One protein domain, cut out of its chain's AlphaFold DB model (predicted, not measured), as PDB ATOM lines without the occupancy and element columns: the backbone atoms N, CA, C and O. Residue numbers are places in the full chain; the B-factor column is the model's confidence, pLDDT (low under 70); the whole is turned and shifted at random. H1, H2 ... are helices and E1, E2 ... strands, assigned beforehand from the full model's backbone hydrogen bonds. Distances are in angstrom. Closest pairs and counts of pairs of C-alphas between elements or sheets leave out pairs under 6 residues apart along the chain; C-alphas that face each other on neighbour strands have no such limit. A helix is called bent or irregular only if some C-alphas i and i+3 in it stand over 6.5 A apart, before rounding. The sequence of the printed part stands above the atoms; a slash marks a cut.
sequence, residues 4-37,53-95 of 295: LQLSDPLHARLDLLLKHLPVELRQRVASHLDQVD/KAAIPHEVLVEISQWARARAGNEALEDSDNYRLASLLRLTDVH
ATOM      1  N   LEU A   4      86.496 180.429 119.745       70.12
ATOM      2  CA  LEU A   4      86.680 181.008 121.073       70.12
ATOM      3  C   LEU A   4      87.491 182.294 120.934       70.12
ATOM      4  O   LEU A   4      88.553 182.266 120.316       70.12
ATOM      5  N   GLN A   5      86.999 183.405 121.483       73.69
ATOM      6  CA  GLN A   5      87.724 184.675 121.437       73.69
ATOM      7  C   GLN A   5      88.883 184.664 122.435       73.69
ATOM      8  O   GLN A   5      88.725 184.259 123.593       73.69
ATOM      9  N   LEU A   6      90.047 185.141 121.986       67.56
ATOM     10  CA  LEU A   6      91.183 185.401 122.860       67.56
ATOM     11  C   LEU A   6      90.907 186.598 123.754       67.56
ATOM     12  O   LEU A   6      90.709 187.718 123.290       67.56
ATOM     13  N   SER A   7      90.966 186.348 125.056       74.75
ATOM     14  CA  SER A   7      91.119 187.402 126.043       74.75
ATOM     15  C   SER A   7      92.602 187.770 126.186       74.75
ATOM     16  O   SER A   7      93.490 186.920 126.057       74.75
ATOM     17  N   ASP A   8      92.876 189.032 126.510       72.88
ATOM     18  CA  ASP A   8      94.224 189.541 126.792       72.88
ATOM     19  C   ASP A   8      95.019 188.685 127.817       72.88
ATOM     20  O   ASP A   8      96.200 188.416 127.577       72.88
ATOM     21  N   PRO A   9      94.430 188.162 128.922       71.75
ATOM     22  CA  PRO A   9      95.166 187.291 129.844       71.75
ATOM     23  C   PRO A   9      95.488 185.908 129.264       71.75
ATOM     24  O   PRO A   9      96.452 185.278 129.703       71.75
ATOM     25  N   LEU A  10      94.707 185.414 128.298       72.62
ATOM     26  CA  LEU A  10      95.031 184.167 127.610       72.62
ATOM     27  C   LEU A  10      96.218 184.361 126.670       72.62
ATOM     28  O   LEU A  10      97.083 183.493 126.626       72.62
ATOM     29  N   HIS A  11      96.294 185.503 125.988       74.12
ATOM     30  CA  HIS A  11      97.406 185.825 125.099       74.12
ATOM     31  C   HIS A  11      98.744 185.853 125.855       74.12
ATOM     32  O   HIS A  11      99.656 185.106 125.511       74.12
ATOM     33  N   ALA A  12      98.809 186.565 126.987       77.88
ATOM     34  CA  ALA A  12     100.012 186.618 127.822       77.88
ATOM     35  C   ALA A  12     100.450 185.235 128.352       77.88
ATOM     36  O   ALA A  12     101.641 184.942 128.455       77.88
ATOM     37  N   ARG A  13      99.495 184.355 128.683       76.12
ATOM     38  CA  ARG A  13      99.794 182.977 129.119       76.12
ATOM     39  C   ARG A  13     100.265 182.098 127.972       76.12
ATOM     40  O   ARG A  13     101.145 181.259 128.160       76.12
ATOM     41  N   LEU A  14      99.669 182.279 126.801       76.69
ATOM     42  CA  LEU A  14     100.036 181.552 125.604       76.69
ATOM     43  C   LEU A  14     101.457 181.949 125.175       76.69
ATOM     44  O   LEU A  14     102.243 181.060 124.882       76.69
ATOM     45  N   ASP A  15     101.847 183.219 125.286       79.81
ATOM     46  CA  ASP A  15     103.217 183.683 125.017       79.81
ATOM     47  C   ASP A  15     104.271 183.059 125.939       79.81
ATOM     48  O   ASP A  15     105.372 182.705 125.502       79.81
ATOM     49  N   LEU A  16     103.939 182.867 127.219       79.50
ATOM     50  CA  LEU A  16     104.805 182.142 128.149       79.50
ATOM     51  C   LEU A  16     104.916 180.659 127.768       79.50
ATOM     52  O   LEU A  16     106.012 180.097 127.790       79.50
ATOM     53  N   LEU A  17     103.809 180.038 127.347       73.88
ATOM     54  CA  LEU A  17     103.779 178.646 126.889       73.88
ATOM     55  C   LEU A  17     104.475 178.425 125.544       73.88
ATOM     56  O   LEU A  17     105.100 177.380 125.352       73.88
ATOM     57  N   LEU A  18     104.414 179.389 124.623       75.56
ATOM     58  CA  LEU A  18     105.040 179.310 123.302       75.56
ATOM     59  C   LEU A  18     106.556 179.107 123.404       75.56
ATOM     60  O   LEU A  18     107.152 178.505 122.518       75.56
ATOM     61  N   LYS A  19     107.202 179.523 124.496       79.06
ATOM     62  CA  LYS A  19     108.636 179.261 124.711       79.06
ATOM     63  C   LYS A  19     108.952 177.776 124.906       79.06
ATOM     64  O   LYS A  19     110.062 177.346 124.601       79.06
ATOM     65  N   HIS A  20     107.982 176.996 125.378       74.69
ATOM     66  CA  HIS A  20     108.152 175.590 125.745       74.69
ATOM     67  C   HIS A  20     107.429 174.618 124.801       74.69
ATOM     68  O   HIS A  20     107.657 173.412 124.875       74.69
ATOM     69  N   LEU A  21     106.575 175.131 123.915       77.88
ATOM     70  CA  LEU A  21     105.720 174.344 123.033       77.88
ATOM     71  C   LEU A  21     106.506 173.735 121.843       77.88
ATOM     72  O   LEU A  21     107.387 174.395 121.278       77.88
ATOM     73  N   PRO A  22     106.186 172.504 121.394       83.94
ATOM     74  CA  PRO A  22     106.753 171.924 120.175       83.94
ATOM     75  C   PRO A  22     106.477 172.791 118.937       83.94
ATOM     76  O   PRO A  22     105.453 173.469 118.840       83.94
ATOM     77  N   VAL A  23     107.415 172.780 117.981       79.56
ATOM     78  CA  VAL A  23     107.421 173.655 116.784       79.56
ATOM     79  C   VAL A  23     106.123 173.548 115.975       79.56
ATOM     80  O   VAL A  23     105.614 174.558 115.504       79.56
ATOM     81  N   GLU A  24     105.549 172.353 115.881       81.56
ATOM     82  CA  GLU A  24     104.330 172.084 115.108       81.56
ATOM     83  C   GLU A  24     103.101 172.800 115.683       81.56
ATOM     84  O   GLU A  24     102.347 173.445 114.954       81.56
ATOM     85  N   LEU A  25     102.921 172.755 117.007       78.81
ATOM     86  CA  LEU A  25     101.816 173.450 117.669       78.81
ATOM     87  C   LEU A  25     102.017 174.967 117.637       78.81
ATOM     88  O   LEU A  25     101.047 175.708 117.504       78.81
ATOM     89  N   ARG A  26     103.272 175.439 117.686       77.94
ATOM     90  CA  ARG A  26     103.580 176.870 117.533       77.94
ATOM     91  C   ARG A  26     103.165 177.393 116.169       77.94
ATOM     92  O   ARG A  26     102.546 178.445 116.099       77.94
ATOM     93  N   GLN A  27     103.466 176.650 115.105       80.25
ATOM     94  CA  GLN A  27     103.079 177.023 113.744       80.25
ATOM     95  C   GLN A  27     101.558 177.031 113.569       80.25
ATOM     96  O   GLN A  27     101.029 177.954 112.959       80.25
ATOM     97  N   ARG A  28     100.841 176.060 114.153       77.81
ATOM     98  CA  ARG A  28      99.368 176.037 114.126       77.81
ATOM     99  C   ARG A  28      98.761 177.238 114.843       77.81
ATOM    100  O   ARG A  28      97.899 177.906 114.282       77.81
ATOM    101  N   VAL A  29      99.241 177.548 116.047       77.88
ATOM    102  CA  VAL A  29      98.766 178.711 116.806       77.88
ATOM    103  C   VAL A  29      99.097 180.016 116.075       77.88
ATOM    104  O   VAL A  29      98.205 180.840 115.904       77.88
ATOM    105  N   ALA A  30     100.324 180.172 115.569       76.19
ATOM    106  CA  ALA A  30     100.732 181.343 114.790       76.19
ATOM    107  C   ALA A  30      99.879 181.515 113.524       76.19
ATOM    108  O   ALA A  30      99.368 182.598 113.278       76.19
ATOM    109  N   SER A  31      99.604 180.431 112.788       77.94
ATOM    110  CA  SER A  31      98.762 180.482 111.584       77.94
ATOM    111  C   SER A  31      97.325 180.940 111.852       77.94
ATOM    112  O   SER A  31      96.661 181.434 110.948       77.94
ATOM    113  N   HIS A  32      96.830 180.762 113.079       69.75
ATOM    114  CA  HIS A  32      95.490 181.191 113.484       69.75
ATOM    115  C   HIS A  32      95.483 182.593 114.105       69.75
ATOM    116  O   HIS A  32      94.432 183.230 114.136       69.75
ATOM    117  N   LEU A  33      96.636 183.083 114.571       67.56
ATOM    118  CA  LEU A  33      96.811 184.476 114.982       67.56
ATOM    119  C   LEU A  33      97.047 185.400 113.773       67.56
ATOM    120  O   LEU A  33      96.439 186.464 113.726       67.56
ATOM    121  N   ASP A  34      97.841 184.975 112.784       60.75
ATOM    122  CA  ASP A  34      98.217 185.792 111.612       60.75
ATOM    123  C   ASP A  34      97.101 185.918 110.561       60.75
ATOM    124  O   ASP A  34      97.098 186.842 109.753       60.75
ATOM    125  N   GLN A  35      96.099 185.031 110.570       55.66
ATOM    126  CA  GLN A  35      94.982 185.064 109.611       55.66
ATOM    127  C   GLN A  35      94.046 186.286 109.769       55.66
ATOM    128  O   GLN A  35      93.035 186.381 109.071       55.66
ATOM    129  N   VAL A  36      94.350 187.198 110.699       52.22
ATOM    130  CA  VAL A  36      93.515 188.341 111.098       52.22
ATOM    131  C   VAL A  36      93.957 189.669 110.454       52.22
ATOM    132  O   VAL A  36      93.156 190.601 110.439       52.22
ATOM    133  N   ASP A  37      95.150 189.761 109.853       46.00
ATOM    134  CA  ASP A  37      95.698 191.046 109.373       46.00
ATOM    135  C   ASP A  37      95.417 191.405 107.892       46.00
ATOM    136  O   ASP A  37      95.710 192.522 107.474       46.00
ATOM    137  N   LYS A  53      88.916 189.974 117.723       55.25
ATOM    138  CA  LYS A  53      90.104 189.565 118.466       55.25
ATOM    139  C   LYS A  53      90.279 188.063 118.268       55.25
ATOM    140  O   LYS A  53      89.333 187.315 118.503       55.25
ATOM    141  N   ALA A  54      91.458 187.683 117.775       64.06
ATOM    142  CA  ALA A  54      91.948 186.334 117.481       64.06
ATOM    143  C   ALA A  54      91.060 185.189 118.002       64.06
ATOM    144  O   ALA A  54      90.912 184.988 119.208       64.06
ATOM    145  N   ALA A  55      90.464 184.425 117.088       67.00
ATOM    146  CA  ALA A  55      89.649 183.276 117.449       67.00
ATOM    147  C   ALA A  55      90.479 181.993 117.345       67.00
ATOM    148  O   ALA A  55      90.921 181.633 116.256       67.00
ATOM    149  N   ILE A  56      90.669 181.279 118.457       73.56
ATOM    150  CA  ILE A  56      91.348 179.975 118.448       73.56
ATOM    151  C   ILE A  56      90.293 178.855 118.445       73.56
ATOM    152  O   ILE A  56      89.337 178.902 119.228       73.56
ATOM    153  N   PRO A  57      90.428 177.829 117.582       81.19
ATOM    154  CA  PRO A  57      89.558 176.663 117.610       81.19
ATOM    155  C   PRO A  57      89.784 175.842 118.884       81.19
ATOM    156  O   PRO A  57      90.911 175.636 119.335       81.19
ATOM    157  N   HIS A  58      88.694 175.309 119.436       81.25
ATOM    158  CA  HIS A  58      88.723 174.492 120.652       81.25
ATOM    159  C   HIS A  58      89.705 173.306 120.576       81.25
ATOM    160  O   HIS A  58      90.359 172.985 121.565       81.25
ATOM    161  N   GLU A  59      89.848 172.689 119.403       85.44
ATOM    162  CA  GLU A  59      90.727 171.533 119.173       85.44
ATOM    163  C   GLU A  59      92.195 171.841 119.500       85.44
ATOM    164  O   GLU A  59      92.858 171.052 120.170       85.44
ATOM    165  N   VAL A  60      92.675 173.034 119.138       82.88
ATOM    166  CA  VAL A  60      94.056 173.463 119.411       82.88
ATOM    167  C   VAL A  60      94.288 173.641 120.915       82.88
ATOM    168  O   VAL A  60      95.334 173.256 121.434       82.88
ATOM    169  N   LEU A  61      93.297 174.144 121.659       82.69
ATOM    170  CA  LEU A  61      93.384 174.248 123.124       82.69
ATOM    171  C   LEU A  61      93.388 172.873 123.802       82.69
ATOM    172  O   LEU A  61      94.064 172.685 124.818       82.69
ATOM    173  N   VAL A  62      92.665 171.902 123.238       88.00
ATOM    174  CA  VAL A  62      92.685 170.516 123.715       88.00
ATOM    175  C   VAL A  62      94.074 169.912 123.519       88.00
ATOM    176  O   VAL A  62      94.621 169.381 124.488       88.00
ATOM    177  N   GLU A  63      94.682 170.059 122.337       86.50
ATOM    178  CA  GLU A  63      96.050 169.589 122.056       86.50
ATOM    179  C   GLU A  63      97.078 170.210 123.020       86.50
ATOM    180  O   GLU A  63      97.877 169.489 123.626       86.50
ATOM    181  N   ILE A  64      97.005 171.526 123.253       85.06
ATOM    182  CA  ILE A  64      97.885 172.234 124.201       85.06
ATOM    183  C   ILE A  64      97.702 171.699 125.628       85.06
ATOM    184  O   ILE A  64      98.685 171.450 126.327       85.06
ATOM    185  N   SER A  65      96.459 171.473 126.065       87.06
ATOM    186  CA  SER A  65      96.178 170.964 127.414       87.06
ATOM    187  C   SER A  65      96.657 169.521 127.625       87.06
ATOM    188  O   SER A  65      97.147 169.176 128.703       87.06
ATOM    189  N   GLN A  66      96.557 168.672 126.596       87.44
ATOM    190  CA  GLN A  66      97.053 167.297 126.633       87.44
ATOM    191  C   GLN A  66      98.580 167.269 126.680       87.44
ATOM    192  O   GLN A  66      99.156 166.538 127.488       87.44
ATOM    193  N   TRP A  67      99.230 168.113 125.875       85.25
ATOM    194  CA  TRP A  67     100.679 168.276 125.895       85.25
ATOM    195  C   TRP A  67     101.177 168.777 127.259       85.25
ATOM    196  O   TRP A  67     102.078 168.174 127.847       85.25
ATOM    197  N   ALA A  68     100.544 169.817 127.814       81.38
ATOM    198  CA  ALA A  68     100.897 170.361 129.124       81.38
ATOM    199  C   ALA A  68     100.760 169.303 130.233       81.38
ATOM    200  O   ALA A  68     101.635 169.176 131.090       81.38
ATOM    201  N   ARG A  69      99.712 168.470 130.172       81.88
ATOM    202  CA  ARG A  69      99.503 167.354 131.107       81.88
ATOM    203  C   ARG A  69     100.570 166.265 130.982       81.88
ATOM    204  O   ARG A  69     101.031 165.760 132.003       81.88
ATOM    205  N   ALA A  70     100.970 165.906 129.762       82.69
ATOM    206  CA  ALA A  70     102.027 164.922 129.527       82.69
ATOM    207  C   ALA A  70     103.398 165.404 130.037       82.69
ATOM    208  O   ALA A  70     104.222 164.598 130.466       82.69
ATOM    209  N   ARG A  71     103.637 166.723 130.030       73.81
ATOM    210  CA  ARG A  71     104.877 167.345 130.515       73.81
ATOM    211  C   ARG A  71     104.896 167.546 132.034       73.81
ATOM    212  O   ARG A  71     105.934 167.329 132.651       73.81
ATOM    213  N   ALA A  72     103.752 167.877 132.636       69.19
ATOM    214  CA  ALA A  72     103.612 168.056 134.083       69.19
ATOM    215  C   ALA A  72     103.938 166.790 134.897       69.19
ATOM    216  O   ALA A  72     104.331 166.896 136.053       69.19
ATOM    217  N   GLY A  73     103.800 165.601 134.299       64.50
ATOM    218  CA  GLY A  73     104.225 164.346 134.923       64.50
ATOM    219  C   GLY A  73     105.741 164.108 134.914       64.50
ATOM    220  O   GLY A  73     106.192 163.220 135.626       64.50
ATOM    221  N   ASN A  74     106.510 164.873 134.125       66.06
ATOM    222  CA  ASN A  74     107.910 164.565 133.817       66.06
ATOM    223  C   ASN A  74     108.940 165.603 134.297       66.06
ATOM    224  O   ASN A  74     110.051 165.167 134.545       66.06
ATOM    225  N   GLU A  75     108.630 166.907 134.412       57.22
ATOM    226  CA  GLU A  75     109.385 167.921 135.201       57.22
ATOM    227  C   GLU A  75     108.913 169.371 134.915       57.22
ATOM    228  O   GLU A  75     108.557 169.712 133.785       57.22
ATOM    229  N   ALA A  76     109.000 170.231 135.943       56.44
ATOM    230  CA  ALA A  76     109.244 171.685 135.877       56.44
ATOM    231  C   ALA A  76     108.254 172.620 135.137       56.44
ATOM    232  O   ALA A  76     108.674 173.598 134.522       56.44
ATOM    233  N   LEU A  77     106.939 172.406 135.245       62.97
ATOM    234  CA  LEU A  77     105.985 173.517 135.096       62.97
ATOM    235  C   LEU A  77     105.424 173.844 136.482       62.97
ATOM    236  O   LEU A  77     104.593 173.092 136.988       62.97
ATOM    237  N   GLU A  78     105.857 174.959 137.081       62.47
ATOM    238  CA  GLU A  78     105.448 175.393 138.434       62.47
ATOM    239  C   GLU A  78     103.939 175.684 138.573       62.47
ATOM    240  O   GLU A  78     103.460 175.949 139.663       62.47
ATOM    241  N   ASP A  79     103.164 175.541 137.493       70.06
ATOM    242  CA  ASP A  79     101.760 175.934 137.418       70.06
ATOM    243  C   ASP A  79     100.922 175.002 136.516       70.06
ATOM    244  O   ASP A  79     100.104 175.445 135.711       70.06
ATOM    245  N   SER A  80     101.104 173.680 136.622       67.88
ATOM    246  CA  SER A  80     100.336 172.675 135.849       67.88
ATOM    247  C   SER A  80      98.812 172.907 135.871       67.88
ATOM    248  O   SER A  80      98.119 172.739 134.860       67.88
ATOM    249  N   ASP A  81      98.278 173.381 136.999       74.88
ATOM    250  CA  ASP A  81      96.850 173.659 137.159       74.88
ATOM    251  C   ASP A  81      96.367 174.872 136.344       74.88
ATOM    252  O   ASP A  81      95.204 174.911 135.922       74.88
ATOM    253  N   ASN A  82      97.258 175.811 136.013       75.44
ATOM    254  CA  ASN A  82      96.951 176.954 135.147       75.44
ATOM    255  C   ASN A  82      96.842 176.568 133.664       75.44
ATOM    256  O   ASN A  82      96.265 177.331 132.886       75.44
ATOM    257  N   TYR A  83      97.324 175.378 133.291       74.62
ATOM    258  CA  TYR A  83      97.321 174.859 131.918       74.62
ATOM    259  C   TYR A  83      96.328 173.718 131.694       74.62
ATOM    260  O   TYR A  83      96.250 173.151 130.600       74.62
ATOM    261  N   ARG A  84      95.518 173.386 132.707       83.88
ATOM    262  CA  ARG A  84      94.368 172.501 132.514       83.88
ATOM    263  C   ARG A  84      93.400 173.130 131.519       83.88
ATOM    264  O   ARG A  84      93.167 174.337 131.543       83.88
ATOM    265  N   LEU A  85      92.755 172.283 130.716       83.38
ATOM    266  CA  LEU A  85      91.737 172.703 129.752       83.38
ATOM    267  C   LEU A  85      90.670 173.599 130.400       83.38
ATOM    268  O   LEU A  85      90.291 174.606 129.824       83.38
ATOM    269  N   ALA A  86      90.246 173.289 131.628       82.62
ATOM    270  CA  ALA A  86      89.290 174.110 132.371       82.62
ATOM    271  C   ALA A  86      89.794 175.545 132.632       82.62
ATOM    272  O   ALA A  86      89.021 176.492 132.521       82.62
ATOM    273  N   SER A  87      91.082 175.713 132.943       81.81
ATOM    274  CA  SER A  87      91.711 177.015 133.192       81.81
ATOM    275  C   SER A  87      91.895 177.810 131.897       81.81
ATOM    276  O   SER A  87      91.652 179.015 131.887       81.81
ATOM    277  N   LEU A  88      92.255 177.134 130.799       80.19
ATOM    278  CA  LEU A  88      92.335 177.740 129.466       80.19
ATOM    279  C   LEU A  88      90.951 178.179 128.972       80.19
ATOM    280  O   LEU A  88      90.797 179.309 128.526       80.19
ATOM    281  N   LEU A  89      89.931 177.333 129.136       82.81
ATOM    282  CA  LEU A  89      88.560 177.643 128.725       82.81
ATOM    283  C   LEU A  89      87.916 178.742 129.570       82.81
ATOM    284  O   LEU A  89      87.122 179.522 129.058       82.81
ATOM    285  N   ARG A  90      88.269 178.847 130.856       78.81
ATOM    286  CA  ARG A  90      87.789 179.933 131.724       78.81
ATOM    287  C   ARG A  90      88.304 181.305 131.282       78.81
ATOM    288  O   ARG A  90      87.694 182.315 131.616       78.81
ATOM    289  N   LEU A  91      89.425 181.334 130.563       72.50
ATOM    290  CA  LEU A  91      90.007 182.545 129.990       72.50
ATOM    291  C   LEU A  91      89.635 182.742 128.517       72.50
ATOM    292  O   LEU A  91      90.047 183.735 127.926       72.50
ATOM    293  N   THR A  92      88.867 181.841 127.909       72.56
ATOM    294  CA  THR A  92      88.299 182.064 126.578       72.56
ATOM    295  C   THR A  92      86.858 182.512 126.694       72.56
ATOM    296  O   THR A  92      86.073 181.863 127.384       72.56
ATOM    297  N   ASP A  93      86.494 183.573 125.979       68.94
ATOM    298  CA  ASP A  93      85.089 183.936 125.840       68.94
ATOM    299  C   ASP A  93      84.473 183.138 124.682       68.94
ATOM    300  O   ASP A  93      85.077 182.975 123.613       68.94
ATOM    301  N   VAL A  94      83.285 182.578 124.904       70.44
ATOM    302  CA  VAL A  94      82.589 181.804 123.873       70.44
ATOM    303  C   VAL A  94      82.001 182.804 122.896       70.44
ATOM    304  O   VAL A  94      81.106 183.565 123.253       70.44
ATOM    305  N   HIS A  95      82.472 182.790 121.645       51.25
ATOM    306  CA  HIS A  95      81.910 183.652 120.616       51.25
ATOM    307  C   HIS A  95      80.449 183.259 120.357       51.25
ATOM    308  O   HIS A  95      80.155 182.382 119.541       51.25
TER     309      HIS A  95
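This is residues 4 to 37 and 53 to 95 of the 295 residues of an uncharacterized protein of Rhodotorula taiwanensis (UniProt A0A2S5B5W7). Three longer helices, H1, H2 and H3, stand with their centres in a triangle, and a small sheet of three short strands, E1, E2 and E3, sits at one end of them. The short helices H4 and H5 pack on H3, and H5 comes near H1 on that side. The printed part has 77 residues, with five named helices and three named strands in the order E1 H1 H2 E2 H3 H4 H5 E3; the sheet's order is E2 E1 E3, all antiparallel, and the class is mostly helix. The whole is compact, with a radius of gyration of the C-alphas of 12.0 A, and spans 37 by 25 by 20 A.

E1, residues 4 to 6, begins with C-alpha 4 at (86.680, 181.008, 121.073). H1, residues 8 to 18, is 15.3 A long, and H2, residues 23 to 36, is 21.0 A long. H2 is neither bent nor irregular, but only just: C-alphas 33 and 36 are 6.4 A apart. E2 is residues 55 to 57. H3, residues 58 to 72, is 21.1 A long and begins at (88.723, 174.492, 120.652). H4 is residues 80 to 83 and H5 residues 85 to 90. E3, residues 92 to 94, ends with C-alpha 94 at (82.589, 181.804, 123.873).

E1 is the inner strand. Beside E3, N 5 and O 93 are within hydrogen-bond range at 2.9 A; beside E2, N 56 and O 4 are at 3.0 A. H1 is close to but not clearly touching H2, the closest C-alphas being those of Leu 18 and Arg 26, 6.4 A apart. It is likewise close to H5, with C-alphas 10 and 88 the closest at 7.2 A. H2 only grazes the sheet, with its residues 28 to 36. H3 is the hub. It touches H2 at Val 60 and Val 29, C-alphas 7.5 A apart, at a shallow tilt of 31 degrees, opposite ways. It touches H5 at Ser 65 and Leu 85, C-alphas 5.3 A apart, at a steep tilt of 54 degrees, and H4 at Ala 72 and Ser 80, 5.9 A between C-alphas. H1 and H3 are apart. Every O i to N i+4 pair is within range in H1, H3 and H5, and 8 of 10 in H2; H4 is too short for one.

The farthest C-alphas, those of Asp 37 and Asn 74, are 38.1 A apart. Residues 38 to 52 are not printed; C-alphas 37 and 53 are 10.8 A apart across this cut. Of the links printed whole, H3 to H4 is short and the others are tight. The mean pLDDT of the printed part is 74.2, with 20 residues under 70, among them 32 to 37 and 72 to 78.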